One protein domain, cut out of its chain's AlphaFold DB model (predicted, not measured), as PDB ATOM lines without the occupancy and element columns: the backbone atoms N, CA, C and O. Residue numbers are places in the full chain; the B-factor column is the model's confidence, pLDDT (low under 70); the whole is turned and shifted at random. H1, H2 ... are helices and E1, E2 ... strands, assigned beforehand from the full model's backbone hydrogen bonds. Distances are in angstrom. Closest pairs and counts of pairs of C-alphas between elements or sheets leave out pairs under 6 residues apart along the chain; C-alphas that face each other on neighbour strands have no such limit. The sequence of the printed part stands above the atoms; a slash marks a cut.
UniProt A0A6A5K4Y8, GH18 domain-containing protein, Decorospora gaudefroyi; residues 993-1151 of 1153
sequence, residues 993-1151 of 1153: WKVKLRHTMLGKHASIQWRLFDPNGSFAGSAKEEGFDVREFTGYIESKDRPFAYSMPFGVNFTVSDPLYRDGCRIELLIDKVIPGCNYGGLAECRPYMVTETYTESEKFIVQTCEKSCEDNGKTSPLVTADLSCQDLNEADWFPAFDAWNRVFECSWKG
ATOM      1  N   TRP A 993     227.795 218.276 253.508       95.62
ATOM      2  CA  TRP A 993     226.950 217.098 253.311       95.62
ATOM      3  C   TRP A 993     225.482 217.519 253.202       95.62
ATOM      4  O   TRP A 993     225.060 218.480 253.846       95.62
ATOM      5  N   LYS A 994     224.697 216.800 252.395       95.94
ATOM      6  CA  LYS A 994     223.268 217.069 252.161       95.94
ATOM      7  C   LYS A 994     222.448 215.811 252.412       95.94
ATOM      8  O   LYS A 994     222.841 214.728 251.985       95.94
ATOM      9  N   VAL A 995     221.282 215.942 253.032       96.12
ATOM     10  CA  VAL A 995     220.305 214.859 253.171       96.12
ATOM     11  C   VAL A 995     218.948 215.322 252.657       96.12
ATOM     12  O   VAL A 995     218.424 216.342 253.095       96.12
ATOM     13  N   LYS A 996     218.359 214.550 251.743       94.69
ATOM     14  CA  LYS A 996     216.949 214.699 251.368       94.69
ATOM     15  C   LYS A 996     216.113 213.767 252.227       94.69
ATOM     16  O   LYS A 996     216.368 212.559 252.232       94.69
ATOM     17  N   LEU A 997     215.126 214.315 252.924       93.31
ATOM     18  CA  LEU A 997     214.145 213.578 253.708       93.31
ATOM     19  C   LEU A 997     212.784 213.637 253.004       93.31
ATOM     20  O   LEU A 997     212.313 214.704 252.625       93.31
ATOM     21  N   ARG A 998     212.140 212.480 252.849       91.88
ATOM     22  CA  ARG A 998     210.735 212.348 252.453       91.88
ATOM     23  C   ARG A 998     209.949 211.850 253.651       91.88
ATOM     24  O   ARG A 998     210.263 210.778 254.162       91.88
ATOM     25  N   HIS A 999     208.914 212.574 254.049       91.25
ATOM     26  CA  HIS A 999     207.966 212.140 255.067       91.25
ATOM     27  C   HIS A 999     206.627 211.778 254.409       91.25
ATOM     28  O   HIS A 999     206.156 212.501 253.533       91.25
ATOM     29  N   THR A1000     206.034 210.654 254.816       91.62
ATOM     30  CA  THR A1000     204.803 210.089 254.241       91.62
ATOM     31  C   THR A1000     203.820 209.731 255.350       91.62
ATOM     32  O   THR A1000     204.190 208.989 256.258       91.62
ATOM     33  N   MET A1001     202.563 210.171 255.237       90.12
ATOM     34  CA  MET A1001     201.452 209.813 256.130       90.12
ATOM     35  C   MET A1001     200.336 209.124 255.335       90.12
ATOM     36  O   MET A1001     199.795 209.706 254.400       90.12
ATOM     37  N   LEU A1002     199.956 207.905 255.713       88.88
ATOM     38  CA  LEU A1002     198.902 207.101 255.087       88.88
ATOM     39  C   LEU A1002     197.921 206.620 256.167       88.88
ATOM     40  O   LEU A1002     198.097 205.564 256.781       88.88
ATOM     41  N   GLY A1003     196.894 207.426 256.438       87.19
ATOM     42  CA  GLY A1003     195.901 207.167 257.486       87.19
ATOM     43  C   GLY A1003     196.511 207.150 258.894       87.19
ATOM     44  O   GLY A1003     196.676 208.196 259.508       87.19
ATOM     45  N   LYS A1004     196.825 205.954 259.409       89.94
ATOM     46  CA  LYS A1004     197.520 205.729 260.696       89.94
ATOM     47  C   LYS A1004     198.983 205.295 260.541       89.94
ATOM     48  O   LYS A1004     199.649 205.050 261.541       89.94
ATOM     49  N   HIS A1005     199.486 205.159 259.318       92.00
ATOM     50  CA  HIS A1005     200.875 204.794 259.052       92.00
ATOM     51  C   HIS A1005     201.704 206.040 258.739       92.00
ATOM     52  O   HIS A1005     201.295 206.839 257.901       92.00
ATOM     53  N   ALA A1006     202.872 206.185 259.356       93.81
ATOM     54  CA  ALA A1006     203.835 207.228 259.027       93.81
ATOM     55  C   ALA A1006     205.198 206.615 258.697       93.81
ATOM     56  O   ALA A1006     205.568 205.567 259.226       93.81
ATOM     57  N   SER A1007     205.959 207.262 257.820       94.00
ATOM     58  CA  SER A1007     207.337 206.859 257.546       94.00
ATOM     59  C   SER A1007     208.193 208.003 257.044       94.00
ATOM     60  O   SER A1007     207.726 208.783 256.211       94.00
ATOM     61  N   ILE A1008     209.460 208.037 257.457       93.94
ATOM     62  CA  ILE A1008     210.474 208.904 256.856       93.94
ATOM     63  C   ILE A1008     211.491 208.074 256.071       93.94
ATOM     64  O   ILE A1008     211.952 207.029 256.524       93.94
ATOM     65  N   GLN A1009     211.857 208.546 254.888       95.00
ATOM     66  CA  GLN A1009     212.941 208.007 254.075       95.00
ATOM     67  C   GLN A1009     214.003 209.089 253.909       95.00
ATOM     68  O   GLN A1009     213.672 210.213 253.542       95.00
ATOM     69  N   TRP A1010     215.275 208.756 254.126       95.69
ATOM     70  CA  TRP A1010     216.386 209.686 253.922       95.69
ATOM     71  C   TRP A1010     217.352 209.188 252.843       95.69
ATOM     72  O   TRP A1010     217.614 207.988 252.730       95.69
ATOM     73  N   ARG A1011     217.897 210.114 252.048       96.38
ATOM     74  CA  ARG A1011     219.002 209.889 251.099       96.38
ATOM     75  C   ARG A1011     220.096 210.916 251.377       96.38
ATOM     76  O   ARG A1011     219.864 212.114 251.233       96.38
ATOM     77  N   LEU A1012     221.262 210.438 251.800       96.56
ATOM     78  CA  LEU A1012     222.456 211.233 252.076       96.56
ATOM     79  C   LEU A1012     223.285 211.389 250.793       96.56
ATOM     80  O   LEU A1012     223.427 210.437 250.021       96.56
ATOM     81  N   PHE A1013     223.876 212.563 250.607       94.50
ATOM     82  CA  PHE A1013     224.771 212.924 249.513       94.50
ATOM     83  C   PHE A1013     226.043 213.563 250.083       94.50
ATOM     84  O   PHE A1013     225.993 214.321 251.057       94.50
ATOM     85  N   ASP A1014     227.182 213.235 249.480       93.81
ATOM     86  CA  ASP A1014     228.479 213.805 249.839       93.81
ATOM     87  C   ASP A1014     228.683 215.228 249.271       93.81
ATOM     88  O   ASP A1014     227.875 215.688 248.457       93.81
ATOM     89  N   PRO A1015     229.749 215.950 249.672       93.69
ATOM     90  CA  PRO A1015     229.996 217.318 249.207       93.69
ATOM     91  C   PRO A1015     230.288 217.463 247.703       93.69
ATOM     92  O   PRO A1015     230.250 218.577 247.187       93.69
ATOM     93  N   ASN A1016     230.526 216.357 246.985       90.31
ATOM     94  CA  ASN A1016     230.619 216.310 245.522       90.31
ATOM     95  C   ASN A1016     229.257 215.961 244.868       90.31
ATOM     96  O   ASN A1016     229.191 215.692 243.668       90.31
ATOM     97  N   GLY A1017     228.166 215.923 245.644       88.56
ATOM     98  CA  GLY A1017     226.804 215.621 245.196       88.56
ATOM     99  C   GLY A1017     226.512 214.134 244.963       88.56
ATOM    100  O   GLY A1017     225.427 213.796 244.495       88.56
ATOM    101  N   SER A1018     227.443 213.226 245.272       89.19
ATOM    102  CA  SER A1018     227.269 211.795 245.004       89.19
ATOM    103  C   SER A1018     226.582 211.074 246.165       89.19
ATOM    104  O   SER A1018     226.855 211.330 247.336       89.19
ATOM    105  N   PHE A1019     225.681 210.140 245.848       91.50
ATOM    106  CA  PHE A1019     224.890 209.413 246.848       91.50
ATOM    107  C   PHE A1019     225.782 208.645 247.837       91.50
ATOM    108  O   PHE A1019     226.650 207.860 247.440       91.50
ATOM    109  N   ALA A1020     225.546 208.864 249.130       91.75
ATOM    110  CA  ALA A1020     226.359 208.361 250.230       91.75
ATOM    111  C   ALA A1020     225.627 207.408 251.187       91.75
ATOM    112  O   ALA A1020     226.287 206.732 251.972       91.75
ATOM    113  N   GLY A1021     224.297 207.298 251.120       93.69
ATOM    114  CA  GLY A1021     223.545 206.317 251.906       93.69
ATOM    115  C   GLY A1021     222.040 206.572 251.927       93.69
ATOM    116  O   GLY A1021     221.572 207.638 251.533       93.69
ATOM    117  N   SER A1022     221.274 205.592 252.408       95.25
ATOM    118  CA  SER A1022     219.841 205.750 252.683       95.25
ATOM    119  C   SER A1022     219.333 204.797 253.767       95.25
ATOM    120  O   SER A1022     219.898 203.717 253.981       95.25
ATOM    121  N   ALA A1023     218.208 205.145 254.383       94.44
ATOM    122  CA  ALA A1023     217.293 204.205 255.031       94.44
ATOM    123  C   ALA A1023     215.850 204.725 254.959       94.44
ATOM    124  O   ALA A1023     215.581 205.795 254.404       94.44
ATOM    125  N   LYS A1024     214.932 203.928 255.501       93.75
ATOM    126  CA  LYS A1024     213.542 204.283 255.737       93.75
ATOM    127  C   LYS A1024     213.153 203.736 257.106       93.75
ATOM    128  O   LYS A1024     213.295 202.535 257.316       93.75
ATOM    129  N   GLU A1025     212.624 204.599 257.960       94.50
ATOM    130  CA  GLU A1025     211.994 204.216 259.223       94.50
ATOM    131  C   GLU A1025     210.478 204.387 259.076       94.50
ATOM    132  O   GLU A1025     210.012 205.333 258.433       94.50
ATOM    133  N   GLU A1026     209.694 203.456 259.618       93.94
ATOM    134  CA  GLU A1026     208.238 203.448 259.468       93.94
ATOM    135  C   GLU A1026     207.517 202.888 260.696       93.94
ATOM    136  O   GLU A1026     208.062 202.071 261.439       93.94
ATOM    137  N   GLY A1027     206.282 203.339 260.920       89.69
ATOM    138  CA  GLY A1027     205.496 202.971 262.088       89.69
ATOM    139  C   GLY A1027     203.996 203.188 261.909       89.69
ATOM    140  O   GLY A1027     203.539 203.954 261.062       89.69
ATOM    141  N   PHE A1028     203.213 202.502 262.740       91.31
ATOM    142  CA  PHE A1028     201.752 202.564 262.744       91.31
ATOM    143  C   PHE A1028     201.249 203.070 264.099       91.31
ATOM    144  O   PHE A1028     201.657 202.555 265.137       91.31
ATOM    145  N   ASP A1029     200.363 204.068 264.077       89.19
ATOM    146  CA  ASP A1029     199.834 204.786 265.251       89.19
ATOM    147  C   ASP A1029     200.930 205.384 266.163       89.19
ATOM    148  O   ASP A1029     200.763 205.545 267.375       89.19
ATOM    149  N   VAL A1030     202.081 205.700 265.564       88.00
ATOM    150  CA  VAL A1030     203.276 206.215 266.238       88.00
ATOM    151  C   VAL A1030     203.153 207.706 266.548       88.00
ATOM    152  O   VAL A1030     202.811 208.508 265.683       88.00
ATOM    153  N   ARG A1031     203.472 208.073 267.794       89.25
ATOM    154  CA  ARG A1031     203.636 209.471 268.244       89.25
ATOM    155  C   ARG A1031     205.049 209.998 268.036       89.25
ATOM    156  O   ARG A1031     205.245 211.198 267.953       89.25
ATOM    157  N   GLU A1032     206.020 209.100 267.975       92.06
ATOM    158  CA  GLU A1032     207.412 209.427 267.721       92.06
ATOM    159  C   GLU A1032     208.111 208.214 267.106       92.06
ATOM    160  O   GLU A1032     207.764 207.071 267.420       92.06
ATOM    161  N   PHE A1033     209.096 208.459 266.248       92.06
ATOM    162  CA  PHE A1033     210.120 207.475 265.909       92.06
ATOM    163  C   PHE A1033     211.470 208.160 265.693       92.06
ATOM    164  O   PHE A1033     211.544 209.332 265.317       92.06
ATOM    165  N   THR A1034     212.543 207.411 265.930       94.06
ATOM    166  CA  THR A1034     213.924 207.873 265.786       94.06
ATOM    167  C   THR A1034     214.662 207.072 264.720       94.06
ATOM    168  O   THR A1034     214.248 205.974 264.348       94.06
ATOM    169  N   GLY A1035     215.769 207.617 264.226       94.69
ATOM    170  CA  GLY A1035     216.663 206.924 263.306       94.69
ATOM    171  C   GLY A1035     218.029 207.594 263.212       94.69
ATOM    172  O   GLY A1035     218.311 208.577 263.894       94.69
ATOM    173  N   TYR A1036     218.895 207.041 262.363       96.56
ATOM    174  CA  TYR A1036     220.295 207.450 262.257       96.56
ATOM    175  C   TYR A1036     220.709 207.609 260.792       96.56
ATOM    176  O   TYR A1036     220.486 206.713 259.976       96.56
ATOM    177  N   ILE A1037     221.300 208.758 260.459       96.94
ATOM    178  CA  ILE A1037     221.803 209.110 259.128       96.94
ATOM    179  C   ILE A1037     223.324 208.944 259.119       96.94
ATOM    180  O   ILE A1037     224.048 209.608 259.861       96.94
ATOM    181  N   GLU A1038     223.808 208.078 258.233       95.25
ATOM    182  CA  GLU A1038     225.222 207.716 258.096       95.25
ATOM    183  C   GLU A1038     225.595 207.431 256.632       95.25
ATOM    184  O   GLU A1038     224.733 207.182 255.782       95.25
ATOM    185  N   SER A1039     226.897 207.424 256.333       94.62
ATOM    186  CA  SER A1039     227.401 206.933 255.045       94.62
ATOM    187  C   SER A1039     227.426 205.404 255.017       94.62
ATOM    188  O   SER A1039     228.037 204.783 255.884       94.62
ATOM    189  N   LYS A1040     226.814 204.795 253.999       91.88
ATOM    190  CA  LYS A1040     226.703 203.335 253.846       91.88
ATOM    191  C   LYS A1040     227.537 202.827 252.676       91.88
ATOM    192  O   LYS A1040     227.721 203.531 251.687       91.88
ATOM    193  N   ASP A1041     228.055 201.606 252.817       86.25
ATOM    194  CA  ASP A1041     228.879 200.896 251.822       86.25
ATOM    195  C   ASP A1041     230.102 201.686 251.291       86.25
ATOM    196  O   ASP A1041     230.587 201.438 250.185       86.25
ATOM    197  N   ARG A1042     230.637 202.625 252.089       83.31
ATOM    198  CA  ARG A1042     231.734 203.537 251.711       83.31
ATOM    199  C   ARG A1042     232.987 203.387 252.591       83.31
ATOM    200  O   ARG A1042     232.862 203.200 253.802       83.31
ATOM    201  N   PRO A1043     234.208 203.507 252.026       85.31
ATOM    202  CA  PRO A1043     235.440 203.586 252.814       85.31
ATOM    203  C   PRO A1043     235.492 204.880 253.635       85.31
ATOM    204  O   PRO A1043     235.078 205.922 253.141       85.31
ATOM    205  N   PHE A1044     236.104 204.847 254.824       85.00
ATOM    206  CA  PHE A1044     236.205 205.986 255.761       85.00
ATOM    207  C   PHE A1044     236.610 207.333 255.121       85.00
ATOM    208  O   PHE A1044     236.074 208.377 255.483       85.00
ATOM    209  N   ALA A1045     237.510 207.310 254.129       83.69
ATOM    210  CA  ALA A1045     237.960 208.498 253.395       83.69
ATOM    211  C   ALA A1045     236.862 209.196 252.553       83.69
ATOM    212  O   ALA A1045     237.006 210.369 252.228       83.69
ATOM    213  N   TYR A1046     235.774 208.493 252.228       86.06
ATOM    214  CA  TYR A1046     234.615 208.983 251.467       86.06
ATOM    215  C   TYR A1046     233.314 208.917 252.288       86.06
ATOM    216  O   TYR A1046     232.220 209.009 251.725       86.06
ATOM    217  N   SER A1047     233.435 208.734 253.606       91.06
ATOM    218  CA  SER A1047     232.328 208.681 254.563       91.06
ATOM    219  C   SER A1047     232.312 209.925 255.449       91.06
ATOM    220  O   SER A1047     233.364 210.473 255.795       91.06
ATOM    221  N   MET A1048     231.102 210.330 255.835       92.88
ATOM    222  CA  MET A1048     230.817 211.462 256.717       92.88
ATOM    223  C   MET A1048     231.603 211.348 258.041       92.88
ATOM    224  O   MET A1048     231.720 210.242 258.578       92.88
ATOM    225  N   PRO A1049     232.176 212.445 258.580       92.38
ATOM    226  CA  PRO A1049     233.041 212.395 259.766       92.38
ATOM    227  C   PRO A1049     232.299 212.176 261.098       92.38
ATOM    228  O   PRO A1049     232.932 212.096 262.152       92.38
ATOM    229  N   PHE A1050     230.972 212.071 261.045       93.38
ATOM    230  CA  PHE A1050     230.048 211.734 262.128       93.38
ATOM    231  C   PHE A1050     228.735 211.207 261.530       93.38
ATOM    232  O   PHE A1050     228.543 211.284 260.316       93.38
ATOM    233  N   GLY A1051     227.834 210.687 262.365       94.06
ATOM    234  CA  GLY A1051     226.434 210.459 262.000       94.06
ATOM    235  C   GLY A1051     225.515 211.564 262.526       94.06
ATOM    236  O   GLY A1051     225.940 212.432 263.289       94.06
ATOM    237  N   VAL A1052     224.246 211.527 262.129       96.62
ATOM    238  CA  VAL A1052     223.199 212.416 262.661       96.62
ATOM    239  C   VAL A1052     222.047 211.554 263.164       96.62
ATOM    240  O   VAL A1052     221.441 210.814 262.388       96.62
ATOM    241  N   ASN A1053     221.750 211.639 264.460       96.31
ATOM    242  CA  ASN A1053     220.529 211.068 265.022       96.31
ATOM    243  C   ASN A1053     219.358 211.979 264.650       96.31
ATOM    244  O   ASN A1053     219.500 213.201 264.677       96.31
ATOM    245  N   PHE A1054     218.205 211.405 264.326       95.44
ATOM    246  CA  PHE A1054     216.989 212.175 264.098       95.44
ATOM    247  C   PHE A1054     215.808 211.634 264.897       95.44
ATOM    248  O   PHE A1054     215.709 210.430 265.147       95.44
ATOM    249  N   THR A1055     214.891 212.539 265.225       94.31
ATOM    250  CA  THR A1055     213.629 212.261 265.914       94.31
ATOM    251  C   THR A1055     212.498 212.921 265.134       94.31
ATOM    252  O   THR A1055     212.592 214.102 264.804       94.31
ATOM    253  N   VAL A1056     211.439 212.172 264.828       92.88
ATOM    254  CA  VAL A1056     210.211 212.684 264.204       92.88
ATOM    255  C   VAL A1056     209.089 212.587 265.231       92.88
ATOM    256  O   VAL A1056     208.584 211.492 265.476       92.88
ATOM    257  N   SER A1057     208.708 213.717 265.823       91.56
ATOM    258  CA  SER A1057     207.621 213.811 266.804       91.56
ATOM    259  C   SER A1057     206.303 214.190 266.110       91.56
ATOM    260  O   SER A1057     206.293 214.928 265.126       91.56
ATOM    261  N   ASP A1058     205.194 213.637 266.607       90.62
ATOM    262  CA  ASP A1058     203.839 213.693 266.038       90.62
ATOM    263  C   ASP A1058     203.761 213.455 264.505       90.62
ATOM    264  O   ASP A1058     203.129 214.217 263.767       90.62
ATOM    265  N   PRO A1059     204.340 212.344 263.992       91.00
ATOM    266  CA  PRO A1059     204.497 212.064 262.560       91.00
ATOM    267  C   PRO A1059     203.184 211.826 261.793       91.00
ATOM    268  O   PRO A1059     203.202 211.666 260.578       91.00
ATOM    269  N   LEU A1060     202.044 211.764 262.483       89.44
ATOM    270  CA  LEU A1060     200.711 211.631 261.884       89.44
ATOM    271  C   LEU A1060     199.921 212.952 261.889       89.44
ATOM    272  O   LEU A1060     198.805 212.995 261.371       89.44
ATOM    273  N   TYR A1061     200.470 214.022 262.471       86.75
ATOM    274  CA  TYR A1061     199.811 215.318 262.574       86.75
ATOM    275  C   TYR A1061     200.487 216.337 261.651       86.75
ATOM    276  O   TYR A1061     201.509 216.929 261.988       86.75
ATOM    277  N   ARG A1062     199.888 216.537 260.469       77.88
ATOM    278  CA  ARG A1062     200.395 217.379 259.365       77.88
ATOM    279  C   ARG A1062     200.998 218.718 259.816       77.88
ATOM    280  O   ARG A1062     202.068 219.090 259.339       77.88
ATOM    281  N   ASP A1063     200.311 219.392 260.738       72.06
ATOM    282  CA  ASP A1063     200.561 220.790 261.113       72.06
ATOM    283  C   ASP A1063     201.493 220.928 262.339       72.06
ATOM    284  O   ASP A1063     202.062 221.992 262.570       72.06
ATOM    285  N   GLY A1064     201.692 219.839 263.097       77.56
ATOM    286  CA  GLY A1064     202.548 219.784 264.292       77.56
ATOM    287  C   GLY A1064     203.706 218.778 264.217       77.56
ATOM    288  O   GLY A1064     204.416 218.601 265.202       77.56
ATOM    289  N   CYS A1065     203.914 218.112 263.077       85.62
ATOM    290  CA  CYS A1065     205.001 217.148 262.903       85.62
ATOM    291  C   CYS A1065     206.372 217.848 262.876       85.62
ATOM    292  O   CYS A1065     206.791 218.372 261.836       85.62
ATOM    293  N   ARG A1066     207.086 217.768 264.001       86.69
ATOM    294  CA  ARG A1066     208.419 218.334 264.253       86.69
ATOM    295  C   ARG A1066     209.511 217.301 263.973       86.69
ATOM    296  O   ARG A1066     209.390 216.148 264.385       86.69
ATOM    297  N   ILE A1067     210.590 217.705 263.303       90.44
ATOM    298  CA  ILE A1067     211.748 216.837 263.021       90.44
ATOM    299  C   ILE A1067     213.013 217.482 263.583       90.44
ATOM    300  O   ILE A1067     213.370 218.596 263.200       90.44
ATOM    301  N   GLU A1068     213.680 216.772 264.487       91.56
ATOM    302  CA  GLU A1068     214.926 217.174 265.139       91.56
ATOM    303  C   GLU A1068     216.101 216.362 264.583       91.56
ATOM    304  O   GLU A1068     215.971 215.163 264.332       91.56
ATOM    305  N   LEU A1069     217.239 217.024 264.373       94.25
ATOM    306  CA  LEU A1069     218.464 216.481 263.787       94.25
ATOM    307  C   LEU A1069     219.650 216.818 264.695       94.25
ATOM    308  O   LEU A1069     220.169 217.933 264.659       94.25
ATOM    309  N   LEU A1070     220.082 215.848 265.498       94.75
ATOM    310  CA  LEU A1070     221.178 215.963 266.457       94.75
ATOM    311  C   LEU A1070     222.472 215.399 265.856       94.75
ATOM    312  O   LEU A1070     222.567 214.202 265.569       94.75
ATOM    313  N   ILE A1071     223.494 216.243 265.703       94.75
ATOM    314  CA  ILE A1071     224.813 215.808 265.230       94.75
ATOM    315  C   ILE A1071     225.449 214.896 266.287       94.75
ATOM    316  O   ILE A1071     225.654 215.290 267.438       94.75
ATOM    317  N   ASP A1072     225.805 213.665 265.902       93.75
ATOM    318  CA  ASP A1072     226.406 212.681 266.809       93.75
ATOM    319  C   ASP A1072     227.920 212.897 266.974       93.75
ATOM    320  O   ASP A1072     228.747 212.009 266.763       93.75
ATOM    321  N   LYS A1073     228.292 214.137 267.305       91.75
ATOM    322  CA  LYS A1073     229.668 214.537 267.582       91.75
ATOM    323  C   LYS A1073     229.717 215.715 268.543       91.75
ATOM    324  O   LYS A1073     229.106 216.755 268.315       91.75
ATOM    325  N   VAL A1074     230.485 215.537 269.611       91.19
ATOM    326  CA  VAL A1074     230.787 216.581 270.594       91.19
ATOM    327  C   VAL A1074     231.814 217.541 270.005       91.19
ATOM    328  O   VAL A1074     232.807 217.092 269.429       91.19
ATOM    329  N   ILE A1075     231.624 218.850 270.179       89.94
ATOM    330  CA  ILE A1075     232.638 219.841 269.795       89.94
ATOM    331  C   ILE A1075     233.683 219.963 270.931       89.94
ATOM    332  O   ILE A1075     233.324 220.379 272.038       89.94
ATOM    333  N   PRO A1076     234.966 219.577 270.723       84.94
ATOM    334  CA  PRO A1076     235.883 219.273 271.830       84.94
ATOM    335  C   PRO A1076     236.189 220.436 272.786       84.94
ATOM    336  O   PRO A1076     237.022 221.307 272.520       84.94
ATOM    337  N   GLY A1077     235.588 220.396 273.977       83.56
ATOM    338  CA  GLY A1077     235.792 221.392 275.031       83.56
ATOM    339  C   GLY A1077     235.127 222.738 274.743       83.56
ATOM    340  O   GLY A1077     235.659 223.763 275.158       83.56
ATOM    341  N   CYS A1078     233.995 222.720 274.042       89.19
ATOM    342  CA  CYS A1078     233.013 223.802 274.029       89.19
ATOM    343  C   CYS A1078     231.814 223.398 274.900       89.19
ATOM    344  O   CYS A1078     230.688 223.307 274.422       89.19
ATOM    345  N   ASN A1079     232.080 223.037 276.157       88.00
ATOM    346  CA  ASN A1079     231.089 222.427 277.045       88.00
ATOM    347  C   ASN A1079     230.286 223.503 277.783       88.00
ATOM    348  O   ASN A1079     230.879 224.405 278.385       88.00
ATOM    349  N   TYR A1080     228.959 223.363 277.818       83.69
ATOM    350  CA  TYR A1080     228.082 224.290 278.532       83.69
ATOM    351  C   TYR A1080     228.401 224.252 280.033       83.69
ATOM    352  O   TYR A1080     228.327 223.197 280.673       83.69
ATOM    353  N   GLY A1081     228.824 225.397 280.580       75.69
ATOM    354  CA  GLY A1081     229.263 225.527 281.976       75.69
ATOM    355  C   GLY A1081     230.411 224.587 282.376       75.69
ATOM    356  O   GLY A1081     230.558 224.279 283.555       75.69
ATOM    357  N   GLY A1082     231.174 224.059 281.411       67.81
ATOM    358  CA  GLY A1082     232.213 223.047 281.637       67.81
ATOM    359  C   GLY A1082     231.705 221.636 281.982       67.81
ATOM    360  O   GLY A1082     232.526 220.731 282.118       67.81
ATOM    361  N   LEU A1083     230.387 221.421 282.102       68.69
ATOM    362  CA  LEU A1083     229.798 220.168 282.604       68.69
ATOM    363  C   LEU A1083     229.048 219.353 281.544       68.69
ATOM    364  O   LEU A1083     229.126 218.128 281.578       68.69
ATOM    365  N   ALA A1084     228.338 219.997 280.613       83.19
ATOM    366  CA  ALA A1084     227.585 219.297 279.570       83.19
ATOM    367  C   ALA A1084     228.303 219.367 278.214       83.19
ATOM    368  O   ALA A1084     228.677 220.445 277.749       83.19
ATOM    369  N   GLU A1085     228.486 218.212 277.574       88.06
ATOM    370  CA  GLU A1085     229.048 218.103 276.225       88.06
ATOM    371  C   GLU A1085     228.147 218.808 275.205       88.06
ATOM    372  O   GLU A1085     226.981 218.442 275.050       88.06
ATOM    373  N   CYS A1086     228.673 219.796 274.477       89.81
ATOM    374  CA  CYS A1086     227.893 220.427 273.419       89.81
ATOM    375  C   CYS A1086     227.908 219.597 272.129       89.81
ATOM    376  O   CYS A1086     228.968 219.241 271.602       89.81
ATOM    377  N   ARG A1087     226.706 219.347 271.607       91.00
ATOM    378  CA  ARG A1087     226.411 218.707 270.323       91.00
ATOM    379  C   ARG A1087     225.488 219.646 269.538       91.00
ATOM    380  O   ARG A1087     224.458 220.029 270.092       91.00
ATOM    381  N   PRO A1088     225.834 220.054 268.304       92.00
ATOM    382  CA  PRO A1088     224.953 220.889 267.496       92.00
ATOM    383  C   PRO A1088     223.674 220.147 267.102       92.00
ATOM    384  O   PRO A1088     223.713 218.940 266.844       92.00
ATOM    385  N   TYR A1089     222.565 220.868 266.980       91.19
ATOM    386  CA  TYR A1089     221.321 220.317 266.450       91.19
ATOM    387  C   TYR A1089     220.543 221.332 265.605       91.19
ATOM    388  O   TYR A1089     220.775 222.542 265.671       91.19
ATOM    389  N   MET A1090     219.625 220.812 264.791       90.69
ATOM    390  CA  MET A1090     218.628 221.579 264.044       90.69
ATOM    391  C   MET A1090     217.232 221.057 264.378       90.69
ATOM    392  O   MET A1090     217.044 219.848 264.527       90.69
ATOM    393  N   VAL A1091     216.248 221.947 264.427       86.81
ATOM    394  CA  VAL A1091     214.826 221.615 264.555       86.81
ATOM    395  C   VAL A1091     214.082 222.246 263.394       86.81
ATOM    396  O   VAL A1091     214.189 223.442 263.145       86.81
ATOM    397  N   THR A1092     213.311 221.427 262.698       79.81
ATOM    398  CA  THR A1092     212.356 221.886 261.690       79.81
ATOM    399  C   THR A1092     211.050 222.339 262.346       79.81
ATOM    400  O   THR A1092     210.602 221.739 263.328       79.81
ATOM    401  N   GLU A1093     210.455 223.403 261.819       70.00
ATOM    402  CA  GLU A1093     209.331 224.099 262.452       70.00
ATOM    403  C   GLU A1093     207.964 223.443 262.225       70.00
ATOM    404  O   GLU A1093     207.756 222.610 261.342       70.00
ATOM    405  N   THR A1094     207.017 223.831 263.074       63.50
ATOM    406  CA  THR A1094     205.588 223.523 262.951       63.50
ATOM    407  C   THR A1094     204.841 224.759 262.448       63.50
ATOM    408  O   THR A1094     205.384 225.856 262.496       63.50
ATOM    409  N   TYR A1095     203.598 224.604 261.980       55.22
ATOM    410  CA  TYR A1095     202.889 225.567 261.111       55.22
ATOM    411  C   TYR A1095     202.486 226.929 261.741       55.22
ATOM    412  O   TYR A1095     201.565 227.593 261.259       55.22
ATOM    413  N   THR A1096     203.115 227.346 262.842       48.34
ATOM    414  CA  THR A1096     202.762 228.532 263.634       48.34
ATOM    415  C   THR A1096     203.998 229.326 264.070       48.34
ATOM    416  O   THR A1096     204.792 228.822 264.857       48.34
ATOM    417  N   GLU A1097     204.028 230.597 263.650       44.75
ATOM    418  CA  GLU A1097     204.840 231.729 264.155       44.75
ATOM    419  C   GLU A1097     206.275 231.945 263.615       44.75
ATOM    420  O   GLU A1097     207.242 231.349 264.065       44.75
ATOM    421  N   SER A1098     206.374 232.936 262.714       48.25
ATOM    422  CA  SER A1098     207.365 234.039 262.591       48.25
ATOM    423  C   SER A1098     208.893 233.865 262.703       48.25
ATOM    424  O   SER A1098     209.580 234.805 262.297       48.25
ATOM    425  N   GLU A1099     209.451 232.778 263.227       52.03
ATOM    426  CA  GLU A1099     210.911 232.616 263.355       52.03
ATOM    427  C   GLU A1099     211.524 231.818 262.182       52.03
ATOM    428  O   GLU A1099     211.059 231.926 261.044       52.03
ATOM    429  N   LYS A1100     212.662 231.150 262.407       55.72
ATOM    430  CA  LYS A1100     213.354 230.305 261.425       55.72
ATOM    431  C   LYS A1100     213.924 229.074 262.110       55.72
ATOM    432  O   LYS A1100     214.531 229.212 263.174       55.72
ATOM    433  N   PHE A1101     213.851 227.941 261.407       70.81
ATOM    434  CA  PHE A1101     214.271 226.603 261.828       70.81
ATOM    435  C   PHE A1101     215.400 226.633 262.863       70.81
ATOM    436  O   PHE A1101     216.518 227.077 262.588       70.81
ATOM    437  N   ILE A1102     215.097 226.192 264.086       78.00
ATOM    438  CA  ILE A1102     215.963 226.441 265.241       78.00
ATOM    439  C   ILE A1102     217.284 225.692 265.049       78.00
ATOM    440  O   ILE A1102     217.344 224.465 265.153       78.00
ATOM    441  N   VAL A1103     218.355 226.439 264.789       85.38
ATOM    442  CA  VAL A1103     219.733 225.942 264.775       85.38
ATOM    443  C   VAL A1103     220.387 226.305 266.098       85.38
ATOM    444  O   VAL A1103     220.534 227.484 266.413       85.38
ATOM    445  N   GLN A1104     220.863 225.305 266.839       85.06
ATOM    446  CA  GLN A1104     221.753 225.535 267.972       85.06
ATOM    447  C   GLN A1104     223.116 224.904 267.692       85.06
ATOM    448  O   GLN A1104     223.269 223.684 267.616       85.06
ATOM    449  N   THR A1105     224.128 225.755 267.551       87.44
ATOM    450  CA  THR A1105     225.536 225.358 267.455       87.44
ATOM    451  C   THR A1105     226.219 225.455 268.817       87.44
ATOM    452  O   THR A1105     225.653 225.940 269.795       87.44
ATOM    453  N   CYS A1106     227.478 225.022 268.884       90.88
ATOM    454  CA  CYS A1106     228.317 225.223 270.065       90.88
ATOM    455  C   CYS A1106     229.049 226.571 270.063       90.88
ATOM    456  O   CYS A1106     229.911 226.765 270.907       90.88
ATOM    457  N   GLU A1107     228.732 227.481 269.137       89.88
ATOM    458  CA  GLU A1107     229.453 228.733 268.858       89.88
ATOM    459  C   GLU A1107     229.688 229.563 270.130       89.88
ATOM    460  O   GLU A1107     230.824 229.634 270.603       89.88
ATOM    461  N   LYS A1108     228.615 230.008 270.791       87.69
ATOM    462  CA  LYS A1108     228.689 230.701 272.089       87.69
ATOM    463  C   LYS A1108     229.396 229.885 273.179       87.69
ATOM    464  O   LYS A1108     230.212 230.412 273.927       87.69
ATOM    465  N   SER A1109     229.137 228.577 273.256       88.69
ATOM    466  CA  SER A1109     229.773 227.720 274.268       88.69
ATOM    467  C   SER A1109     231.250 227.423 273.972       88.69
ATOM    468  O   SER A1109     231.952 226.929 274.856       88.69
ATOM    469  N   CYS A1110     231.740 227.692 272.760       90.25
ATOM    470  CA  CYS A1110     233.162 227.730 272.447       90.25
ATOM    471  C   CYS A1110     233.764 229.056 272.912       90.25
ATOM    472  O   CYS A1110     234.785 229.032 273.597       90.25
ATOM    473  N   GLU A1111     233.110 230.181 272.614       89.31
ATOM    474  CA  GLU A1111     233.537 231.526 273.024       89.31
ATOM    475  C   GLU A1111     233.666 231.639 274.552       89.31
ATOM    476  O   GLU A1111     234.724 232.030 275.045       89.31
ATOM    477  N   ASP A1112     232.660 231.167 275.301       88.62
ATOM    478  CA  ASP A1112     232.662 231.089 276.773       88.62
ATOM    479  C   ASP A1112     233.836 230.244 277.331       88.62
ATOM    480  O   ASP A1112     234.284 230.453 278.458       88.62
ATOM    481  N   ASN A1113     234.360 229.292 276.544       86.81
ATOM    482  CA  ASN A1113     235.521 228.453 276.877       86.81
ATOM    483  C   ASN A1113     236.840 228.952 276.233       86.81
ATOM    484  O   ASN A1113     237.853 228.249 276.285       86.81
ATOM    485  N   GLY A1114     236.855 230.137 275.611       89.50
ATOM    486  CA  GLY A1114     238.035 230.707 274.950       89.50
ATOM    487  C   GLY A1114     238.463 229.976 273.669       89.50
ATOM    488  O   GLY A1114     239.655 229.926 273.359       89.50
ATOM    489  N   LYS A1115     237.516 229.373 272.941       87.81
ATOM    490  CA  LYS A1115     237.742 228.599 271.710       87.81
ATOM    491  C   LYS A1115     236.926 229.121 270.529       87.81
ATOM    492  O   LYS A1115     235.878 229.731 270.697       87.81
ATOM    493  N   THR A1116     237.363 228.774 269.324       88.62
ATOM    494  CA  THR A1116     236.580 228.926 268.088       88.62
ATOM    495  C   THR A1116     235.807 227.638 267.796       88.62
ATOM    496  O   THR A1116     236.365 226.547 267.931       88.62
ATOM    497  N   SER A1117     234.546 227.744 267.371       88.94
ATOM    498  CA  SER A1117     233.765 226.583 266.918       88.94
ATOM    499  C   SER A1117     234.171 226.144 265.501       88.94
ATOM    500  O   SER A1117     234.348 227.003 264.638       88.94
ATOM    501  N   PRO A1118     234.274 224.832 265.205       89.56
ATOM    502  CA  PRO A1118     234.440 224.330 263.836       89.56
ATOM    503  C   PRO A1118     233.172 224.485 262.975       89.56
ATOM    504  O   PRO A1118     233.256 224.431 261.743       89.56
ATOM    505  N   LEU A1119     232.013 224.682 263.618       90.75
ATOM    506  CA  LEU A1119     230.711 224.921 262.994       90.75
ATOM    507  C   LEU A1119     230.105 226.228 263.511       90.75
ATOM    508  O   LEU A1119     229.817 226.346 264.707       90.75
ATOM    509  N   VAL A1120     229.886 227.178 262.605       89.44
ATOM    510  CA  VAL A1120     229.084 228.386 262.865       89.44
ATOM    511  C   VAL A1120     227.623 228.141 262.492       89.44
ATOM    512  O   VAL A1120     227.306 227.181 261.791       89.44
ATOM    513  N   THR A1121     226.714 229.014 262.912       86.81
ATOM    514  CA  THR A1121     225.268 228.849 262.660       86.81
ATOM    515  C   THR A1121     224.921 228.680 261.168       86.81
ATOM    516  O   THR A1121     224.079 227.857 260.828       86.81
ATOM    517  N   ALA A1122     225.645 229.343 260.255       85.38
ATOM    518  CA  ALA A1122     225.469 229.196 258.801       85.38
ATOM    519  C   ALA A1122     226.047 227.892 258.192       85.38
ATOM    520  O   ALA A1122     225.817 227.590 257.014       85.38
ATOM    521  N   ASP A1123     226.804 227.098 258.955       90.88
ATOM    522  CA  ASP A1123     227.311 225.795 258.505       90.88
ATOM    523  C   ASP A1123     226.239 224.693 258.558       90.88
ATOM    524  O   ASP A1123     226.406 223.649 257.922       90.88
ATOM    525  N   LEU A1124     225.128 224.943 259.258       91.12
ATOM    526  CA  LEU A1124     223.942 224.094 259.339       91.12
ATOM    527  C   LEU A1124     222.777 224.779 258.604       91.12
ATOM    528  O   LEU A1124     222.682 226.003 258.567       91.12
ATOM    529  N   SER A1125     221.900 224.000 257.976       87.88
ATOM    530  CA  SER A1125     220.720 224.520 257.278       87.88
ATOM    531  C   SER A1125     219.658 223.436 257.130       87.88
ATOM    532  O   SER A1125     220.007 222.313 256.760       87.88
ATOM    533  N   CYS A1126     218.380 223.778 257.229       87.12
ATOM    534  CA  CYS A1126     217.339 222.991 256.579       87.12
ATOM    535  C   CYS A1126     216.361 223.896 255.828       87.12
ATOM    536  O   CYS A1126     216.270 225.081 256.133       87.12
ATOM    537  N   GLN A1127     215.683 223.352 254.819       79.50
ATOM    538  CA  GLN A1127     214.490 223.994 254.268       79.50
ATOM    539  C   GLN A1127     213.399 224.049 255.340       79.50
ATOM    540  O   GLN A1127     213.289 223.134 256.162       79.50
ATOM    541  N   ASP A1128     212.600 225.111 255.318       69.75
ATOM    542  CA  ASP A1128     211.437 225.227 256.194       69.75
ATOM    543  C   ASP A1128     210.406 224.138 255.829       69.75
ATOM    544  O   ASP A1128     210.232 223.772 254.664       69.75
ATOM    545  N   LEU A1129     209.695 223.605 256.821       65.88
ATOM    546  CA  LEU A1129     208.576 222.701 256.581       65.88
ATOM    547  C   LEU A1129     207.339 223.408 256.017       65.88
ATOM    548  O   LEU A1129     206.487 222.721 255.455       65.88
ATOM    549  N   ASN A1130     207.271 224.741 256.097       59.09
ATOM    550  CA  ASN A1130     206.296 225.545 255.356       59.09
ATOM    551  C   ASN A1130     206.689 225.719 253.870       59.09
ATOM    552  O   ASN A1130     205.811 225.884 253.032       59.09
ATOM    553  N   GLU A1131     207.983 225.638 253.521       53.72
ATOM    554  CA  GLU A1131     208.450 225.525 252.121       53.72
ATOM    555  C   GLU A1131     208.302 224.086 251.582       53.72
ATOM    556  O   GLU A1131     208.212 223.862 250.374       53.72
ATOM    557  N   ALA A1132     208.285 223.090 252.473       60.06
ATOM    558  CA  ALA A1132     208.154 221.673 252.144       60.06
ATOM    559  C   ALA A1132     206.685 221.234 252.025       60.06
ATOM    560  O   ALA A1132     206.213 220.398 252.804       60.06
ATOM    561  N   ASP A1133     205.982 221.793 251.038       66.88
ATOM    562  CA  ASP A1133     204.549 221.592 250.796       66.88
ATOM    563  C   ASP A1133     204.077 220.133 250.963       66.88
ATOM    564  O   ASP A1133     204.646 219.178 250.417       66.88
ATOM    565  N   TRP A1134     202.969 219.969 251.690       78.00
ATOM    566  CA  TRP A1134     202.298 218.683 251.874       78.00
ATOM    567  C   TRP A1134     201.451 218.328 250.642       78.00
ATOM    568  O   TRP A1134     200.267 218.661 250.565       78.00
ATOM    569  N   PHE A1135     202.032 217.600 249.688       77.19
ATOM    570  CA  PHE A1135     201.344 217.163 248.473       77.19
ATOM    571  C   PHE A1135     200.592 215.826 248.657       77.19
ATOM    572  O   PHE A1135     201.098 214.901 249.308       77.19
ATOM    573  N   PRO A1136     199.389 215.673 248.070       74.44
ATOM    574  CA  PRO A1136     198.658 214.409 248.073       74.44
ATOM    575  C   PRO A1136     199.304 213.387 247.125       74.44
ATOM    576  O   PRO A1136     199.801 213.722 246.051       74.44
ATOM    577  N   ALA A1137     199.259 212.113 247.506       67.81
ATOM    578  CA  ALA A1137     199.791 210.988 246.745       67.81
ATOM    579  C   ALA A1137     198.892 209.758 246.934       67.81
ATOM    580  O   ALA A1137     199.102 208.938 247.832       67.81
ATOM    581  N   PHE A1138     197.875 209.643 246.077       76.00
ATOM    582  CA  PHE A1138     196.768 208.690 246.228       76.00
ATOM    583  C   PHE A1138     196.097 208.840 247.609       76.00
ATOM    584  O   PHE A1138     195.580 209.913 247.906       76.00
ATOM    585  N   ASP A1139     196.127 207.805 248.452       75.56
ATOM    586  CA  ASP A1139     195.539 207.812 249.800       75.56
ATOM    587  C   ASP A1139     196.465 208.429 250.879       75.56
ATOM    588  O   ASP A1139     196.110 208.462 252.060       75.56
ATOM    589  N   ALA A1140     197.669 208.877 250.502       80.19
ATOM    590  CA  ALA A1140     198.694 209.394 251.407       80.19
ATOM    591  C   ALA A1140     198.961 210.899 251.228       80.19
ATOM    592  O   ALA A1140     198.742 211.468 250.161       80.19
ATOM    593  N   TRP A1141     199.532 211.520 252.258       82.69
ATOM    594  CA  TRP A1141     200.194 212.823 252.197       82.69
ATOM    595  C   TRP A1141     201.708 212.628 252.186       82.69
ATOM    596  O   TRP A1141     202.230 211.795 252.930       82.69
ATOM    597  N   ASN A1142     202.424 213.402 251.376       87.69
ATOM    598  CA  ASN A1142     203.882 213.424 251.327       87.69
ATOM    599  C   ASN A1142     204.407 214.851 251.501       87.69
ATOM    600  O   ASN A1142     203.792 215.792 251.013       87.69
ATOM    601  N   ARG A1143     205.587 214.993 252.104       87.56
ATOM    602  CA  ARG A1143     206.449 216.175 251.948       87.56
ATOM    603  C   ARG A1143     207.893 215.750 251.720       87.56
ATOM    604  O   ARG A1143     208.301 214.680 252.184       87.56
ATOM    605  N   VAL A1144     208.666 216.561 251.004       88.62
ATOM    606  CA  VAL A1144     210.093 216.324 250.731       88.62
ATOM    607  C   VAL A1144     210.867 217.603 251.011       88.62
ATOM    608  O   VAL A1144     210.474 218.662 250.540       88.62
ATOM    609  N   PHE A1145     211.959 217.497 251.765       89.06
ATOM    610  CA  PHE A1145     212.781 218.631 252.177       89.06
ATOM    611  C   PHE A1145     214.258 218.235 252.293       89.06
ATOM    612  O   PHE A1145     214.590 217.064 252.504       89.06
ATOM    613  N   GLU A1146     215.160 219.199 252.122       91.44
ATOM    614  CA  GLU A1146     216.606 219.002 252.203       91.44
ATOM    615  C   GLU A1146     217.202 219.729 253.417       91.44
ATOM    616  O   GLU A1146     217.026 220.935 253.585       91.44
ATOM    617  N   CYS A1147     217.972 219.000 254.228       93.31
ATOM    618  CA  CYS A1147     218.867 219.592 255.219       93.31
ATOM    619  C   CYS A1147     220.331 219.425 254.788       93.31
ATOM    620  O   CYS A1147     220.680 218.520 254.024       93.31
ATOM    621  N   SER A1148     221.219 220.284 255.283       93.75
ATOM    622  CA  SER A1148     222.656 220.209 255.021       93.75
ATOM    623  C   SER A1148     223.478 220.634 256.233       93.75
ATOM    624  O   SER A1148     223.057 221.481 257.021       93.75
ATOM    625  N   TRP A1149     224.669 220.061 256.361       94.75
ATOM    626  CA  TRP A1149     225.646 220.420 257.384       94.75
ATOM    627  C   TRP A1149     227.061 220.269 256.836       94.75
ATOM    628  O   TRP A1149     227.366 219.375 256.045       94.75
ATOM    629  N   LYS A1150     227.957 221.140 257.275       94.25
ATOM    630  CA  LYS A1150     229.398 220.998 257.055       94.25
ATOM    631  C   LYS A1150     229.968 219.874 257.930       94.25
ATOM    632  O   LYS A1150     229.544 219.689 259.070       94.25
ATOM    633  N   GLY A1151     230.917 219.107 257.399       91.44
ATOM    634  CA  GLY A1151     231.675 218.134 258.187       91.44
ATOM    635  C   GLY A1151     232.761 218.801 259.042       91.44
ATOM    636  O   GLY A1151     233.242 219.886 258.726       91.44
TER     637      GLY A1151
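AT A GLANCE: This is residues 993 to 1151 of the 1153 residues of the protein "GH18 domain-containing protein" of Decorospora gaudefroyi (UniProt A0A6A5K4Y8). Two twisted sheets stand face to face as a sandwich: a wall of the long strands E1, E2, E3 and E11, with the short E9 and E10 beside E11, and over it a second sheet of five shorter strands, E4 to E8. At one end of the sandwich, the short helix H1 and the long links 1072 to 1088 and 1112 to 1123 make a head of loops beyond the sheets. The printed part has 159 residues with eleven named strands and one named helix, in the order E1 E2 E3 E4 E5 E6 E7 E8 H1 E9 E10 E11; the first sheet is branched, the second runs E4 E5 E6 E7 E8, and the neighbours in both are antiparallel. The class is mostly strand, though under half of the residues are in named elements. The whole is compact, with a radius of gyration of the C-alphas of 16.5 A, and spans 54 by 40 by 24 A.

IN THESE COORDINATES: The branched sheet has E11, residues 1140 to 1150, the longest strand at 33.3 A; its last C-alpha, 1150, is at (229.398, 220.998, 257.055). Beside it in the sheet are E1, residues 993 to 1002, 29.8 A, beginning with C-alpha 993 at (226.950, 217.098, 253.311); E9, residues 1124 to 1126; and E10, residues 1135 to 1137. E2, residues 1005 to 1013, is 27.0 A long and E3, residues 1019 to 1028, is 28.9 A. The other sheet has E4, residues 1032 to 1037, 16.8 A; E5, residues 1052 to 1057, 16.2 A; E6, residues 1066 to 1071, 16.6 A; E7, residues 1089 to 1091; and E8, residues 1102 to 1104. H1, residues 1107 to 1111, begins with C-alpha 1107 at (229.453, 228.733, 268.858).

HOW THE PARTS SIT: In the branched, twisted sheet, E1 lies on one side of E11, and E9 and E10 on the other side, E10 beside residues 1140 to 1142 and E9 beside 1146 to 1149. N 997 and O 1145 are 2.8 A apart across E1 and E11, N 1125 and O 1148 2.9 A across E9 and E11, and N 1135 and O 1142 2.8 A across the hairpin E10 and E11. E1, E2 and E3 form a meander, each strand the antiparallel neighbour of the one before; N 998 and O 1009 are 2.8 A apart, and N 1008 and O 1025 2.9 A. E4 to E8 form a second meander, with edge strands E4 and E8; this sheet is twisted, its C-alphas up to 4.0 A off its best plane. Its N and O pairs within hydrogen-bond range include N 1037 and O 1052 at 2.8 A, N 1053 and O 1070 at 2.9 A, N 1069 and O 1090 at 2.8 A, and N 1091 and O 1102 at 2.8 A. The sheets make a sandwich, two sheets face to face, the facing parts 10.1 A centre to centre and the strands of one at 26 degrees to those of the other. Between the sheets, the closest C-alphas of E3 and E4 are those of Glu 1025 and Gly 1035, 6.8 A apart, and those of E8 and E9 are Val 1103 and Leu 1124, 7.1 A apart. H1 is not on either sheet, and its O i to N i+4 pair is within hydrogen-bond range.

THE WHOLE: The C-alphas farthest apart, those of Gly 1114 and Phe 1138, are 54.9 A apart, while the first and last printed C-alphas are 6.9 A apart. The printed part has no cut. The links E4 to E5, E6 to E7 and H1 to E9 are long. The mean pLDDT of the printed part is 86.2, and residues 1082 to 1083, 1094 to 1100, 1128 to 1133 and 1137 are under 70.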